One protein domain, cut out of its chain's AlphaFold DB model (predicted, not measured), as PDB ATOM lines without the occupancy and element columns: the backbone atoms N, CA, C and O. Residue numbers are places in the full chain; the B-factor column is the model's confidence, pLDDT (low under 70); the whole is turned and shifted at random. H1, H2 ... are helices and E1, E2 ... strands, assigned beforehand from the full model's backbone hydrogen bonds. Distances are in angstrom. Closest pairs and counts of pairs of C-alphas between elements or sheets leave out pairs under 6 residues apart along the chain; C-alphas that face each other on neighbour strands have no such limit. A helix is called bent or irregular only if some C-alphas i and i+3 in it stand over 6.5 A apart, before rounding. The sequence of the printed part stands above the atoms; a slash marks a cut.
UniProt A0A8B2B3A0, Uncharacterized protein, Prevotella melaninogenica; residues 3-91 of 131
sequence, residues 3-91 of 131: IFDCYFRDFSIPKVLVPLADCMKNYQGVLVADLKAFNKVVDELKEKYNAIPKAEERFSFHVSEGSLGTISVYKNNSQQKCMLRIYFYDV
ATOM      1  N   ILE A   3      10.574-150.052   9.871       94.50
ATOM      2  CA  ILE A   3       9.561-150.958  10.414       94.50
ATOM      3  C   ILE A   3       9.993-151.452  11.785       94.50
ATOM      4  O   ILE A   3      11.156-151.791  11.997       94.50
ATOM      5  N   PHE A   4       9.043-151.492  12.709       96.00
ATOM      6  CA  PHE A   4       9.184-152.147  13.999       96.00
ATOM      7  C   PHE A   4       8.686-153.585  13.871       96.00
ATOM      8  O   PHE A   4       7.527-153.817  13.543       96.00
ATOM      9  N   ASP A   5       9.557-154.556  14.109       92.31
ATOM     10  CA  ASP A   5       9.314-155.949  13.734       92.31
ATOM     11  C   ASP A   5       8.984-156.821  14.947       92.31
ATOM     12  O   ASP A   5       7.822-157.017  15.309       92.31
ATOM     13  N   CYS A   6      10.018-157.321  15.622       94.00
ATOM     14  CA  CYS A   6       9.868-158.238  16.739       94.00
ATOM     15  C   CYS A   6       9.798-157.485  18.074       94.00
ATOM     16  O   CYS A   6      10.675-156.679  18.391       94.00
ATOM     17  N   TYR A   7       8.804-157.813  18.902       96.38
ATOM     18  CA  TYR A   7       8.698-157.340  20.283       96.38
ATOM     19  C   TYR A   7       9.005-158.465  21.281       96.38
ATOM     20  O   TYR A   7       8.469-159.569  21.188       96.38
ATOM     21  N   PHE A   8       9.846-158.168  22.268       95.81
ATOM     22  CA  PHE A   8      10.227-159.053  23.359       95.81
ATOM     23  C   PHE A   8       9.845-158.443  24.712       95.81
ATOM     24  O   PHE A   8      10.145-157.281  25.003       95.81
ATOM     25  N   ARG A   9       9.248-159.276  25.569       95.75
ATOM     26  CA  ARG A   9       8.885-158.955  26.952       95.75
ATOM     27  C   ARG A   9       9.272-160.104  27.863       95.75
ATOM     28  O   ARG A   9       8.817-161.228  27.669       95.75
ATOM     29  N   ASP A  10      10.059-159.807  28.885       93.88
ATOM     30  CA  ASP A  10      10.380-160.791  29.908       93.88
ATOM     31  C   ASP A  10       9.152-161.096  30.785       93.88
ATOM     32  O   ASP A  10       8.406-160.201  31.185       93.88
ATOM     33  N   PHE A  11       8.929-162.364  31.133       88.75
ATOM     34  CA  PHE A  11       7.782-162.754  31.964       88.75
ATOM     35  C   PHE A  11       7.820-162.148  33.375       88.75
ATOM     36  O   PHE A  11       6.780-162.000  34.011       88.75
ATOM     37  N   SER A  12       9.005-161.769  33.861       89.88
ATOM     38  CA  SER A  12       9.213-161.210  35.198       89.88
ATOM     39  C   SER A  12       9.239-159.678  35.230       89.88
ATOM     40  O   SER A  12       9.784-159.104  36.180       89.88
ATOM     41  N   ILE A  13       8.662-158.989  34.226       91.75
ATOM     42  CA  ILE A  13       8.679-157.521  34.247       91.75
ATOM     43  C   ILE A  13       7.988-156.968  35.511       91.75
ATOM     44  O   ILE A  13       6.889-157.395  35.877       91.75
ATOM     45  N   PRO A  14       8.591-155.974  36.179       91.19
ATOM     46  CA  PRO A  14       7.943-155.234  37.252       91.19
ATOM     47  C   PRO A  14       6.668-154.526  36.777       91.19
ATOM     48  O   PRO A  14       6.640-153.966  35.683       91.19
ATOM     49  N   LYS A  15       5.645-154.441  37.641       92.06
ATOM     50  CA  LYS A  15       4.372-153.750  37.337       92.06
ATOM     51  C   LYS A  15       4.561-152.306  36.854       92.06
ATOM     52  O   LYS A  15       3.810-151.840  36.010       92.06
ATOM     53  N   VAL A  16       5.594-151.624  37.350       92.75
ATOM     54  CA  VAL A  16       5.928-150.243  36.962       92.75
ATOM     55  C   VAL A  16       6.348-150.100  35.493       92.75
ATOM     56  O   VAL A  16       6.224-149.016  34.943       92.75
ATOM     57  N   LEU A  17       6.814-151.179  34.851       93.88
ATOM     58  CA  LEU A  17       7.204-151.190  33.438       93.88
ATOM     59  C   LEU A  17       6.055-151.575  32.498       93.88
ATOM     60  O   LEU A  17       6.223-151.491  31.287       93.88
ATOM     61  N   VAL A  18       4.897-151.988  33.025       94.06
ATOM     62  CA  VAL A  18       3.748-152.420  32.209       94.06
ATOM     63  C   VAL A  18       3.278-151.329  31.236       94.06
ATOM     64  O   VAL A  18       3.145-151.651  30.059       94.06
ATOM     65  N   PRO A  19       3.132-150.046  31.633       94.31
ATOM     66  CA  PRO A  19       2.705-149.000  30.698       94.31
ATOM     67  C   PRO A  19       3.669-148.808  29.517       94.31
ATOM     68  O   PRO A  19       3.241-148.628  28.377       94.31
ATOM     69  N   LEU A  20       4.979-148.891  29.773       96.00
ATOM     70  CA  LEU A  20       6.001-148.825  28.728       96.00
ATOM     71  C   LEU A  20       5.978-150.079  27.848       96.00
ATOM     72  O   LEU A  20       6.085-149.978  26.630       96.00
ATOM     73  N   ALA A  21       5.802-151.255  28.453       96.06
ATOM     74  CA  ALA A  21       5.719-152.524  27.744       96.06
ATOM     75  C   ALA A  21       4.548-152.541  26.755       96.06
ATOM     76  O   ALA A  21       4.731-152.933  25.604       96.06
ATOM     77  N   ASP A  22       3.375-152.083  27.188       95.94
ATOM     78  CA  ASP A  22       2.177-152.043  26.353       95.94
ATOM     79  C   ASP A  22       2.316-150.984  25.248       95.94
ATOM     80  O   ASP A  22       1.955-151.239  24.102       95.94
ATOM     81  N   CYS A  23       2.950-149.842  25.546       95.62
ATOM     82  CA  CYS A  23       3.298-148.858  24.525       95.62
ATOM     83  C   CYS A  23       4.242-149.424  23.456       95.62
ATOM     84  O   CYS A  23       3.975-149.268  22.270       95.62
ATOM     85  N   MET A  24       5.336-150.083  23.852       96.56
ATOM     86  CA  MET A  24       6.271-150.694  22.901       96.56
ATOM     87  C   MET A  24       5.576-151.757  22.048       96.56
ATOM     88  O   MET A  24       5.798-151.814  20.844       96.56
ATOM     89  N   LYS A  25       4.697-152.565  22.650       96.19
ATOM     90  CA  LYS A  25       3.930-153.587  21.934       96.19
ATOM     91  C   LYS A  25       3.026-152.989  20.851       96.19
ATOM     92  O   LYS A  25       2.898-153.592  19.792       96.19
ATOM     93  N   ASN A  26       2.440-151.812  21.078       96.19
ATOM     94  CA  ASN A  26       1.595-151.144  20.080       96.19
ATOM     95  C   ASN A  26       2.360-150.722  18.819       96.19
ATOM     96  O   ASN A  26       1.740-150.522  17.781       96.19
ATOM     97  N   TYR A  27       3.687-150.608  18.897       96.12
ATOM     98  CA  TYR A  27       4.520-150.359  17.725       96.12
ATOM     99  C   TYR A  27       4.915-151.629  16.982       96.12
ATOM    100  O   TYR A  27       5.476-151.528  15.901       96.12
ATOM    101  N   GLN A  28       4.624-152.824  17.498       95.94
ATOM    102  CA  GLN A  28       4.919-154.056  16.776       95.94
ATOM    103  C   GLN A  28       4.163-154.089  15.437       95.94
ATOM    104  O   GLN A  28       2.937-154.008  15.408       95.94
ATOM    105  N   GLY A  29       4.895-154.214  14.330       93.19
ATOM    106  CA  GLY A  29       4.361-154.174  12.966       93.19
ATOM    107  C   GLY A  29       4.097-152.767  12.418       93.19
ATOM    108  O   GLY A  29       3.608-152.639  11.297       93.19
ATOM    109  N   VAL A  30       4.402-151.704  13.170       94.94
ATOM    110  CA  VAL A  30       4.201-150.326  12.708       94.94
ATOM    111  C   VAL A  30       5.325-149.918  11.760       94.94
ATOM    112  O   VAL A  30       6.508-150.116  12.032       94.94
ATOM    113  N   LEU A  31       4.933-149.300  10.648       93.25
ATOM    114  CA  LEU A  31       5.820-148.737   9.640       93.25
ATOM    115  C   LEU A  31       5.801-147.211   9.742       93.25
ATOM    116  O   LEU A  31       4.739-146.594   9.678       93.25
ATOM    117  N   VAL A  32       6.974-146.595   9.873       93.56
ATOM    118  CA  VAL A  32       7.126-145.137   9.891       93.56
ATOM    119  C   VAL A  32       7.839-144.645   8.635       93.56
ATOM    120  O   VAL A  32       8.722-145.311   8.087       93.56
ATOM    121  N   ALA A  33       7.437-143.466   8.163       88.50
ATOM    122  CA  ALA A  33       7.885-142.926   6.882       88.50
ATOM    123  C   ALA A  33       9.384-142.580   6.880       88.50
ATOM    124  O   ALA A  33      10.130-143.008   5.994       88.50
ATOM    125  N   ASP A  34       9.833-141.848   7.900       89.12
ATOM    126  CA  ASP A  34      11.165-141.256   7.970       89.12
ATOM    127  C   ASP A  34      11.761-141.289   9.390       89.12
ATOM    128  O   ASP A  34      11.121-141.694  10.367       89.12
ATOM    129  N   LEU A  35      13.013-140.837   9.497       91.44
ATOM    130  CA  LEU A  35      13.737-140.744  10.764       91.44
ATOM    131  C   LEU A  35      13.078-139.753  11.741       91.44
ATOM    132  O   LEU A  35      13.149-139.929  12.953       91.44
ATOM    133  N   LYS A  36      12.393-138.719  11.236       94.50
ATOM    134  CA  LYS A  36      11.695-137.737  12.075       94.50
ATOM    135  C   LYS A  36      10.509-138.379  12.797       94.50
ATOM    136  O   LYS A  36      10.300-138.114  13.978       94.50
ATOM    137  N   ALA A  37       9.742-139.219  12.108       94.94
ATOM    138  CA  ALA A  37       8.663-140.005  12.689       94.94
ATOM    139  C   ALA A  37       9.202-141.064  13.661       94.94
ATOM    140  O   ALA A  37       8.639-141.225  14.740       94.94
ATOM    141  N   PHE A  38      10.320-141.718  13.332       95.25
ATOM    142  CA  PHE A  38      11.005-142.625  14.258       95.25
ATOM    143  C   PHE A  38      11.419-141.924  15.560       95.25
ATOM    144  O   PHE A  38      11.088-142.407  16.639       95.25
ATOM    145  N   ASN A  39      12.056-140.753  15.477       95.88
ATOM    146  CA  ASN A  39      12.475-140.000  16.661       95.88
ATOM    147  C   ASN A  39      11.289-139.625  17.558       95.88
ATOM    148  O   ASN A  39      11.396-139.741  18.771       95.88
ATOM    149  N   LYS A  40      10.126-139.288  16.981       96.69
ATOM    150  CA  LYS A  40       8.900-139.064  17.767       96.69
ATOM    151  C   LYS A  40       8.463-140.303  18.550       96.69
ATOM    152  O   LYS A  40       8.028-140.172  19.688       96.69
ATOM    153  N   VAL A  41       8.574-141.492  17.954       96.12
ATOM    154  CA  VAL A  41       8.277-142.756  18.647       96.12
ATOM    155  C   VAL A  41       9.268-142.985  19.787       96.12
ATOM    156  O   VAL A  41       8.865-143.332  20.894       96.12
ATOM    157  N   VAL A  42      10.562-142.758  19.545       96.56
ATOM    158  CA  VAL A  42      11.597-142.869  20.583       96.56
ATOM    159  C   VAL A  42      11.332-141.895  21.733       96.56
ATOM    160  O   VAL A  42      11.422-142.302  22.890       96.56
ATOM    161  N   ASP A  43      10.963-140.650  21.432       97.62
ATOM    162  CA  ASP A  43      10.631-139.632  22.431       97.62
ATOM    163  C   ASP A  43       9.409-140.034  23.267       97.62
ATOM    164  O   ASP A  43       9.472-139.962  24.493       97.62
ATOM    165  N   GLU A  44       8.339-140.550  22.647       97.25
ATOM    166  CA  GLU A  44       7.161-141.056  23.373       97.25
ATOM    167  C   GLU A  44       7.531-142.218  24.315       97.25
ATOM    168  O   GLU A  44       7.110-142.267  25.477       97.25
ATOM    169  N   LEU A  45       8.344-143.165  23.837       96.81
ATOM    170  CA  LEU A  45       8.819-144.282  24.657       96.81
ATOM    171  C   LEU A  45       9.695-143.797  25.816       96.81
ATOM    172  O   LEU A  45       9.583-144.303  26.936       96.81
ATOM    173  N   LYS A  46      10.546-142.800  25.568       96.00
ATOM    174  CA  LYS A  46      11.420-142.203  26.577       96.00
ATOM    175  C   LYS A  46      10.630-141.407  27.614       96.00
ATOM    176  O   LYS A  46      10.940-141.497  28.798       96.00
ATOM    177  N   GLU A  47       9.580-140.698  27.214       96.06
ATOM    178  CA  GLU A  47       8.664-140.012  28.129       96.06
ATOM    179  C   GLU A  47       7.992-141.010  29.083       96.06
ATOM    180  O   GLU A  47       8.033-140.835  30.304       96.06
ATOM    181  N   LYS A  48       7.466-142.121  28.550       95.19
ATOM    182  CA  LYS A  48       6.873-143.195  29.368       95.19
ATOM    183  C   LYS A  48       7.886-143.868  30.286       95.19
ATOM    184  O   LYS A  48       7.528-144.255  31.395       95.19
ATOM    185  N   TYR A  49       9.138-143.998  29.852       95.56
ATOM    186  CA  TYR A  49      10.227-144.468  30.703       95.56
ATOM    187  C   TYR A  49      10.528-143.477  31.841       95.56
ATOM    188  O   TYR A  49      10.595-143.888  32.998       95.56
ATOM    189  N   ASN A  50      10.629-142.180  31.545       94.38
ATOM    190  CA  ASN A  50      10.915-141.133  32.531       94.38
ATOM    191  C   ASN A  50       9.787-140.951  33.559       94.38
ATOM    192  O   ASN A  50      10.045-140.557  34.694       94.38
ATOM    193  N   ALA A  51       8.545-141.278  33.195       94.44
ATOM    194  CA  ALA A  51       7.410-141.285  34.119       94.44
ATOM    195  C   ALA A  51       7.509-142.383  35.202       94.44
ATOM    196  O   ALA A  51       6.762-142.359  36.183       94.44
ATOM    197  N   ILE A  52       8.415-143.358  35.054       93.00
ATOM    198  CA  ILE A  52       8.614-144.427  36.035       93.00
ATOM    199  C   ILE A  52       9.390-143.875  37.242       93.00
ATOM    200  O   ILE A  52      10.500-143.362  37.089       93.00
ATOM    201  N   PRO A  53       8.886-144.043  38.479       89.69
ATOM    202  CA  PRO A  53       9.599-143.592  39.668       89.69
ATOM    203  C   PRO A  53      10.981-144.243  39.782       89.69
ATOM    204  O   PRO A  53      11.092-145.473  39.853       89.69
ATOM    205  N   LYS A  54      12.026-143.405  39.848       89.12
ATOM    206  CA  LYS A  54      13.435-143.830  39.930       89.12
ATOM    207  C   LYS A  54      13.847-144.746  38.767       89.12
ATOM    208  O   LYS A  54      14.527-145.753  38.978       89.12
ATOM    209  N   ALA A  55      13.392-144.427  37.551       86.31
ATOM    210  CA  ALA A  55      13.662-145.214  36.347       86.31
ATOM    211  C   ALA A  55      15.160-145.483  36.150       86.31
ATOM    212  O   ALA A  55      15.548-146.641  36.033       86.31
ATOM    213  N   GLU A  56      15.987-144.436  36.206       87.06
ATOM    214  CA  GLU A  56      17.432-144.493  35.934       87.06
ATOM    215  C   GLU A  56      18.227-145.285  36.982       87.06
ATOM    216  O   GLU A  56      19.243-145.892  36.663       87.06
ATOM    217  N   GLU A  57      17.760-145.346  38.231       89.50
ATOM    218  CA  GLU A  57      18.400-146.171  39.265       89.50
ATOM    219  C   GLU A  57      18.127-147.664  39.031       89.50
ATOM    220  O   GLU A  57      18.963-148.521  39.315       89.50
ATOM    221  N   ARG A  58      16.933-147.995  38.525       90.12
ATOM    222  CA  ARG A  58      16.423-149.374  38.466       90.12
ATOM    223  C   ARG A  58      16.580-150.019  37.098       90.12
ATOM    224  O   ARG A  58      16.644-151.250  37.010       90.12
ATOM    225  N   PHE A  59      16.607-149.213  36.048       94.06
ATOM    226  CA  PHE A  59      16.563-149.644  34.663       94.06
ATOM    227  C   PHE A  59      17.395-148.726  33.777       94.06
ATOM    228  O   PHE A  59      17.636-147.570  34.109       94.06
ATOM    229  N   SER A  60      17.765-149.217  32.606       94.06
ATOM    230  CA  SER A  60      18.491-148.457  31.595       94.06
ATOM    231  C   SER A  60      17.788-148.586  30.253       94.06
ATOM    232  O   SER A  60      17.481-149.692  29.804       94.06
ATOM    233  N   PHE A  61      17.491-147.441  29.643       96.06
ATOM    234  CA  PHE A  61      16.858-147.337  28.334       96.06
ATOM    235  C   PHE A  61      17.935-147.108  27.273       96.06
ATOM    236  O   PHE A  61      18.688-146.139  27.347       96.06
ATOM    237  N   HIS A  62      18.002-147.992  26.284       95.75
ATOM    238  CA  HIS A  62      19.003-147.955  25.227       95.75
ATOM    239  C   HIS A  62      18.347-147.969  23.856       95.75
ATOM    240  O   HIS A  62      17.471-148.791  23.589       95.75
ATOM    241  N   VAL A  63      18.844-147.108  22.974       96.69
ATOM    242  CA  VAL A  63      18.569-147.141  21.538       96.69
ATOM    243  C   VAL A  63      19.887-147.465  20.854       96.69
ATOM    244  O   VAL A  63      20.871-146.754  21.040       96.69
ATOM    245  N   SER A  64      19.926-148.575  20.125       95.44
ATOM    246  CA  SER A  64      21.082-148.987  19.336       95.44
ATOM    247  C   SER A  64      20.677-148.987  17.876       95.44
ATOM    248  O   SER A  64      19.811-149.764  17.479       95.44
ATOM    249  N   GLU A  65      21.313-148.134  17.088       90.12
ATOM    250  CA  GLU A  65      21.144-148.084  15.639       90.12
ATOM    251  C   GLU A  65      22.103-149.075  14.961       90.12
ATOM    252  O   GLU A  65      23.180-149.379  15.478       90.12
ATOM    253  N   GLY A  66      21.694-149.625  13.821       86.06
ATOM    254  CA  GLY A  66      22.445-150.632  13.075       86.06
ATOM    255  C   GLY A  66      21.597-151.232  11.956       86.06
ATOM    256  O   GLY A  66      20.457-150.821  11.754       86.06
ATOM    257  N   SER A  67      22.126-152.235  11.248       83.00
ATOM    258  CA  SER A  67      21.350-152.986  10.243       83.00
ATOM    259  C   SER A  67      20.088-153.620  10.837       83.00
ATOM    260  O   SER A  67      19.066-153.713  10.164       83.00
ATOM    261  N   LEU A  68      20.168-154.008  12.109       90.62
ATOM    262  CA  LEU A  68      19.045-154.367  12.957       90.62
ATOM    263  C   LEU A  68      19.111-153.496  14.216       90.62
ATOM    264  O   LEU A  68      19.878-153.769  15.141       90.62
ATOM    265  N   GLY A  69      18.334-152.421  14.218       95.12
ATOM    266  CA  GLY A  69      18.213-151.511  15.341       95.12
ATOM    267  C   GLY A  69      17.404-152.111  16.489       95.12
ATOM    268  O   GLY A  69      16.551-152.983  16.304       95.12
ATOM    269  N   THR A  70      17.674-151.650  17.709       96.94
ATOM    270  CA  THR A  70      16.930-152.069  18.900       96.94
ATOM    271  C   THR A  70      16.629-150.904  19.824       96.94
ATOM    272  O   THR A  70      17.475-150.045  20.058       96.94
ATOM    273  N   ILE A  71      15.434-150.918  20.409       97.56
ATOM    274  CA  ILE A  71      15.099-150.123  21.592       97.56
ATOM    275  C   ILE A  71      14.916-151.117  22.729       97.56
ATOM    276  O   ILE A  71      14.059-151.996  22.643       97.56
ATOM    277  N   SER A  72      15.747-151.026  23.763       96.81
ATOM    278  CA  SER A  72      15.808-152.002  24.849       96.81
ATOM    279  C   SER A  72      15.754-151.333  26.215       96.81
ATOM    280  O   SER A  72      16.353-150.283  26.429       96.81
ATOM    281  N   VAL A  73      15.095-151.995  27.163       96.19
ATOM    282  CA  VAL A  73      15.132-151.642  28.582       96.19
ATOM    283  C   VAL A  73      15.759-152.788  29.351       96.19
ATOM    284  O   VAL A  73      15.233-153.904  29.344       96.19
ATOM    285  N   TYR A  74      16.856-152.514  30.044       94.50
ATOM    286  CA  TYR A  74      17.530-153.475  30.911       94.50
ATOM    287  C   TYR A  74      17.270-153.143  32.372       94.50
ATOM    288  O   TYR A  74      16.994-152.001  32.728       94.50
ATOM    289  N   LYS A  75      17.356-154.148  33.239       92.12
ATOM    290  CA  LYS A  75      17.411-153.932  34.684       92.12
ATOM    291  C   LYS A  75      18.835-153.577  35.093       92.12
ATOM    292  O   LYS A  75      19.770-154.292  34.740       92.12
ATOM    293  N   ASN A  76      18.976-152.532  35.901       88.19
ATOM    294  CA  ASN A  76      20.255-152.120  36.468       88.19
ATOM    295  C   ASN A  76      20.582-153.043  37.645       88.19
ATOM    296  O   ASN A  76      20.256-152.783  38.799       88.19
ATOM    297  N   ASN A  77      21.143-154.205  37.331       82.25
ATOM    298  CA  ASN A  77      21.726-155.135  38.287       82.25
ATOM    299  C   ASN A  77      22.953-155.809  37.658       82.25
ATOM    300  O   ASN A  77      23.236-155.619  36.477       82.25
ATOM    301  N   SER A  78      23.665-156.621  38.438       71.12
ATOM    302  CA  SER A  78      24.896-157.300  38.005       71.12
ATOM    303  C   SER A  78      24.748-158.161  36.745       71.12
ATOM    304  O   SER A  78      25.739-158.429  36.079       71.12
ATOM    305  N   GLN A  79      23.531-158.593  36.410       75.38
ATOM    306  CA  GLN A  79      23.257-159.467  35.268       75.38
ATOM    307  C   GLN A  79      22.764-158.714  34.023       75.38
ATOM    308  O   GLN A  79      22.569-159.361  33.000       75.38
ATOM    309  N   GLN A  80      22.515-157.396  34.110       79.50
ATOM    310  CA  GLN A  80      21.962-156.559  33.031       79.50
ATOM    311  C   GLN A  80      20.879-157.277  32.211       79.50
ATOM    312  O   GLN A  80      20.941-157.393  30.987       79.50
ATOM    313  N   LYS A  81      19.875-157.824  32.901       88.69
ATOM    314  CA  LYS A  81      18.836-158.620  32.238       88.69
ATOM    315  C   LYS A  81      17.935-157.714  31.392       88.69
ATOM    316  O   LYS A  81      17.367-156.753  31.915       88.69
ATOM    317  N   CYS A  82      17.774-158.046  30.110       93.00
ATOM    318  CA  CYS A  82      16.841-157.367  29.209       93.00
ATOM    319  C   CYS A  82      15.397-157.631  29.655       93.00
ATOM    320  O   CYS A  82      14.982-158.782  29.763       93.00
ATOM    321  N   MET A  83      14.637-156.567  29.907       94.81
ATOM    322  CA  MET A  83      13.237-156.636  30.338       94.81
ATOM    323  C   MET A  83      12.276-156.442  29.173       94.81
ATOM    324  O   MET A  83      11.289-157.165  29.059       94.81
ATOM    325  N   LEU A  84      12.572-155.467  28.315       96.62
ATOM    326  CA  LEU A  84      11.777-155.113  27.145       96.62
ATOM    327  C   LEU A  84      12.717-154.873  25.975       96.62
ATOM    328  O   LEU A  84      13.784-154.288  26.162       96.62
ATOM    329  N   ARG A  85      12.324-155.294  24.777       96.81
ATOM    330  CA  ARG A  85      13.032-154.943  23.547       96.81
ATOM    331  C   ARG A  85      12.063-154.893  22.378       96.81
ATOM    332  O   ARG A  85      11.198-155.752  22.270       96.81
ATOM    333  N   ILE A  86      12.237-153.927  21.489       97.56
ATOM    334  CA  ILE A  86      11.649-153.956  20.151       97.56
ATOM    335  C   ILE A  86      12.755-153.787  19.116       97.56
ATOM    336  O   ILE A  86      13.666-152.974  19.301       97.56
ATOM    337  N   TYR A  87      12.701-154.603  18.071       96.94
ATOM    338  CA  TYR A  87      13.608-154.531  16.936       96.94
ATOM    339  C   TYR A  87      13.026-153.618  15.865       96.94
ATOM    340  O   TYR A  87      11.815-153.613  15.641       96.94
ATOM    341  N   PHE A  88      13.893-152.874  15.191       96.00
ATOM    342  CA  PHE A  88      13.528-152.078  14.031       96.00
ATOM    343  C   PHE A  88      14.607-152.167  12.960       96.00
ATOM    344  O   PHE A  88      15.770-152.432  13.258       96.00
ATOM    345  N   TYR A  89      14.241-151.952  11.706       93.50
ATOM    346  CA  TYR A  89      15.206-151.881  10.614       93.50
ATOM    347  C   TYR A  89      14.695-150.990   9.490       93.50
ATOM    348  O   TYR A  89      13.488-150.776   9.331       93.50
ATOM    349  N   ASP A  90      15.637-150.473   8.707       90.94
ATOM    350  CA  ASP A  90      15.324-149.725   7.499       90.94
ATOM    351  C   ASP A  90      14.722-150.655   6.449       90.94
ATOM    352  O   ASP A  90      15.327-151.647   6.032       90.94
ATOM    353  N   VAL A  91      13.536-150.295   5.971       86.31
ATOM    354  CA  VAL A  91      12.912-150.957   4.830       86.31
ATOM    355  C   VAL A  91      13.620-150.468   3.571       86.31
ATOM    356  O   VAL A  91      13.399-149.346   3.117       86.31
TER     357      VAL A  91
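This is residues 3 to 91 of the 131 residues of an uncharacterized protein of Prevotella melaninogenica (UniProt A0A8B2B3A0). One sheet of four antiparallel strands has two helices, H1 and H2, side by side over one of its faces, both running along the strands, and its other face is bare of named helices. A third helix, H3, of four residues, only grazes the sheet just before E2 begins. The printed part has 89 residues, with three named helices and four named strands in the order E1, H1, H2, H3, E2, E3, E4; across the sheet the order is E1, E4, E3, E2. The class is mixed, helices and strands, and the whole is compact, with a radius of gyration of the C-alphas of 12.6 A and spans of 35 by 23 by 19 A.

E1, residues 3 to 9, begins at C-alpha 3 at (9.561, -150.958, 10.414) and is 18.4 A long. H1, residues 15 to 26, measures 17.7 A and is irregular, with C-alphas 16 and 19 7.2 A apart. H2, residues 35 to 50, measures 22.0 A and ends at C-alpha 50 at (10.915, -141.133, 32.531). H3 holds residues 55 to 58 and measures 5.4 A. E2, residues 59 to 64, is 16.0 A long, and E3, residues 69 to 75, is 19.5 A. E4, residues 82 to 90, is 23.1 A long and ends at C-alpha 90 at (15.324, -149.725, 7.499).

E1 and E2 are the edge strands. E1 is antiparallel to E4, with N 5 and O 87 2.9 A apart, within hydrogen-bond range. E4 and E3 form a hairpin, with N 71 and O 86 at 2.9 A. E3 and E2 form another, with N 62 and O 72 at 2.8 A. E2, E3 and E4 are a meander, each strand the antiparallel neighbour of the one before. H1 and H2 lie on the same face of the sheet, making two layers, helices on one face of a sheet. H1 has a height over the sheet of 9.2 A and is over E4 and, only just, E1, with 3 of its C-alphas falling on E1; its closest C-alphas to E4 are those of Ala 21 and Leu 84, 6.6 A apart. H2 has a height over the sheet of 9.8 A and is over E3, at 5 degrees on the local plane. H1 and H2 form a helical hairpin: they touch, H2 with residues 45 to 49 alone, at a shallow tilt of 16 degrees, opposite ways, the closest C-alphas being those of Leu 20 and Lys 48, 5.7 A apart. H3 is close to but not clearly touching H2, the C-alphas of Tyr 49 and Ala 55 being closest at 6.6 A, and H3 is apart from H1. In H2 every O i to N i+4 pair is within hydrogen-bond range, in H1 6 of 8 are, and H3 is too short for such a pair.

The outline is elongated, but only just, and the two C-alphas farthest apart, those of Ala 33 and Ser 78, are 38.3 A apart. The printed part has no cut and no long link. The mean pLDDT of the printed part is 93.0, and no printed residue is under 70.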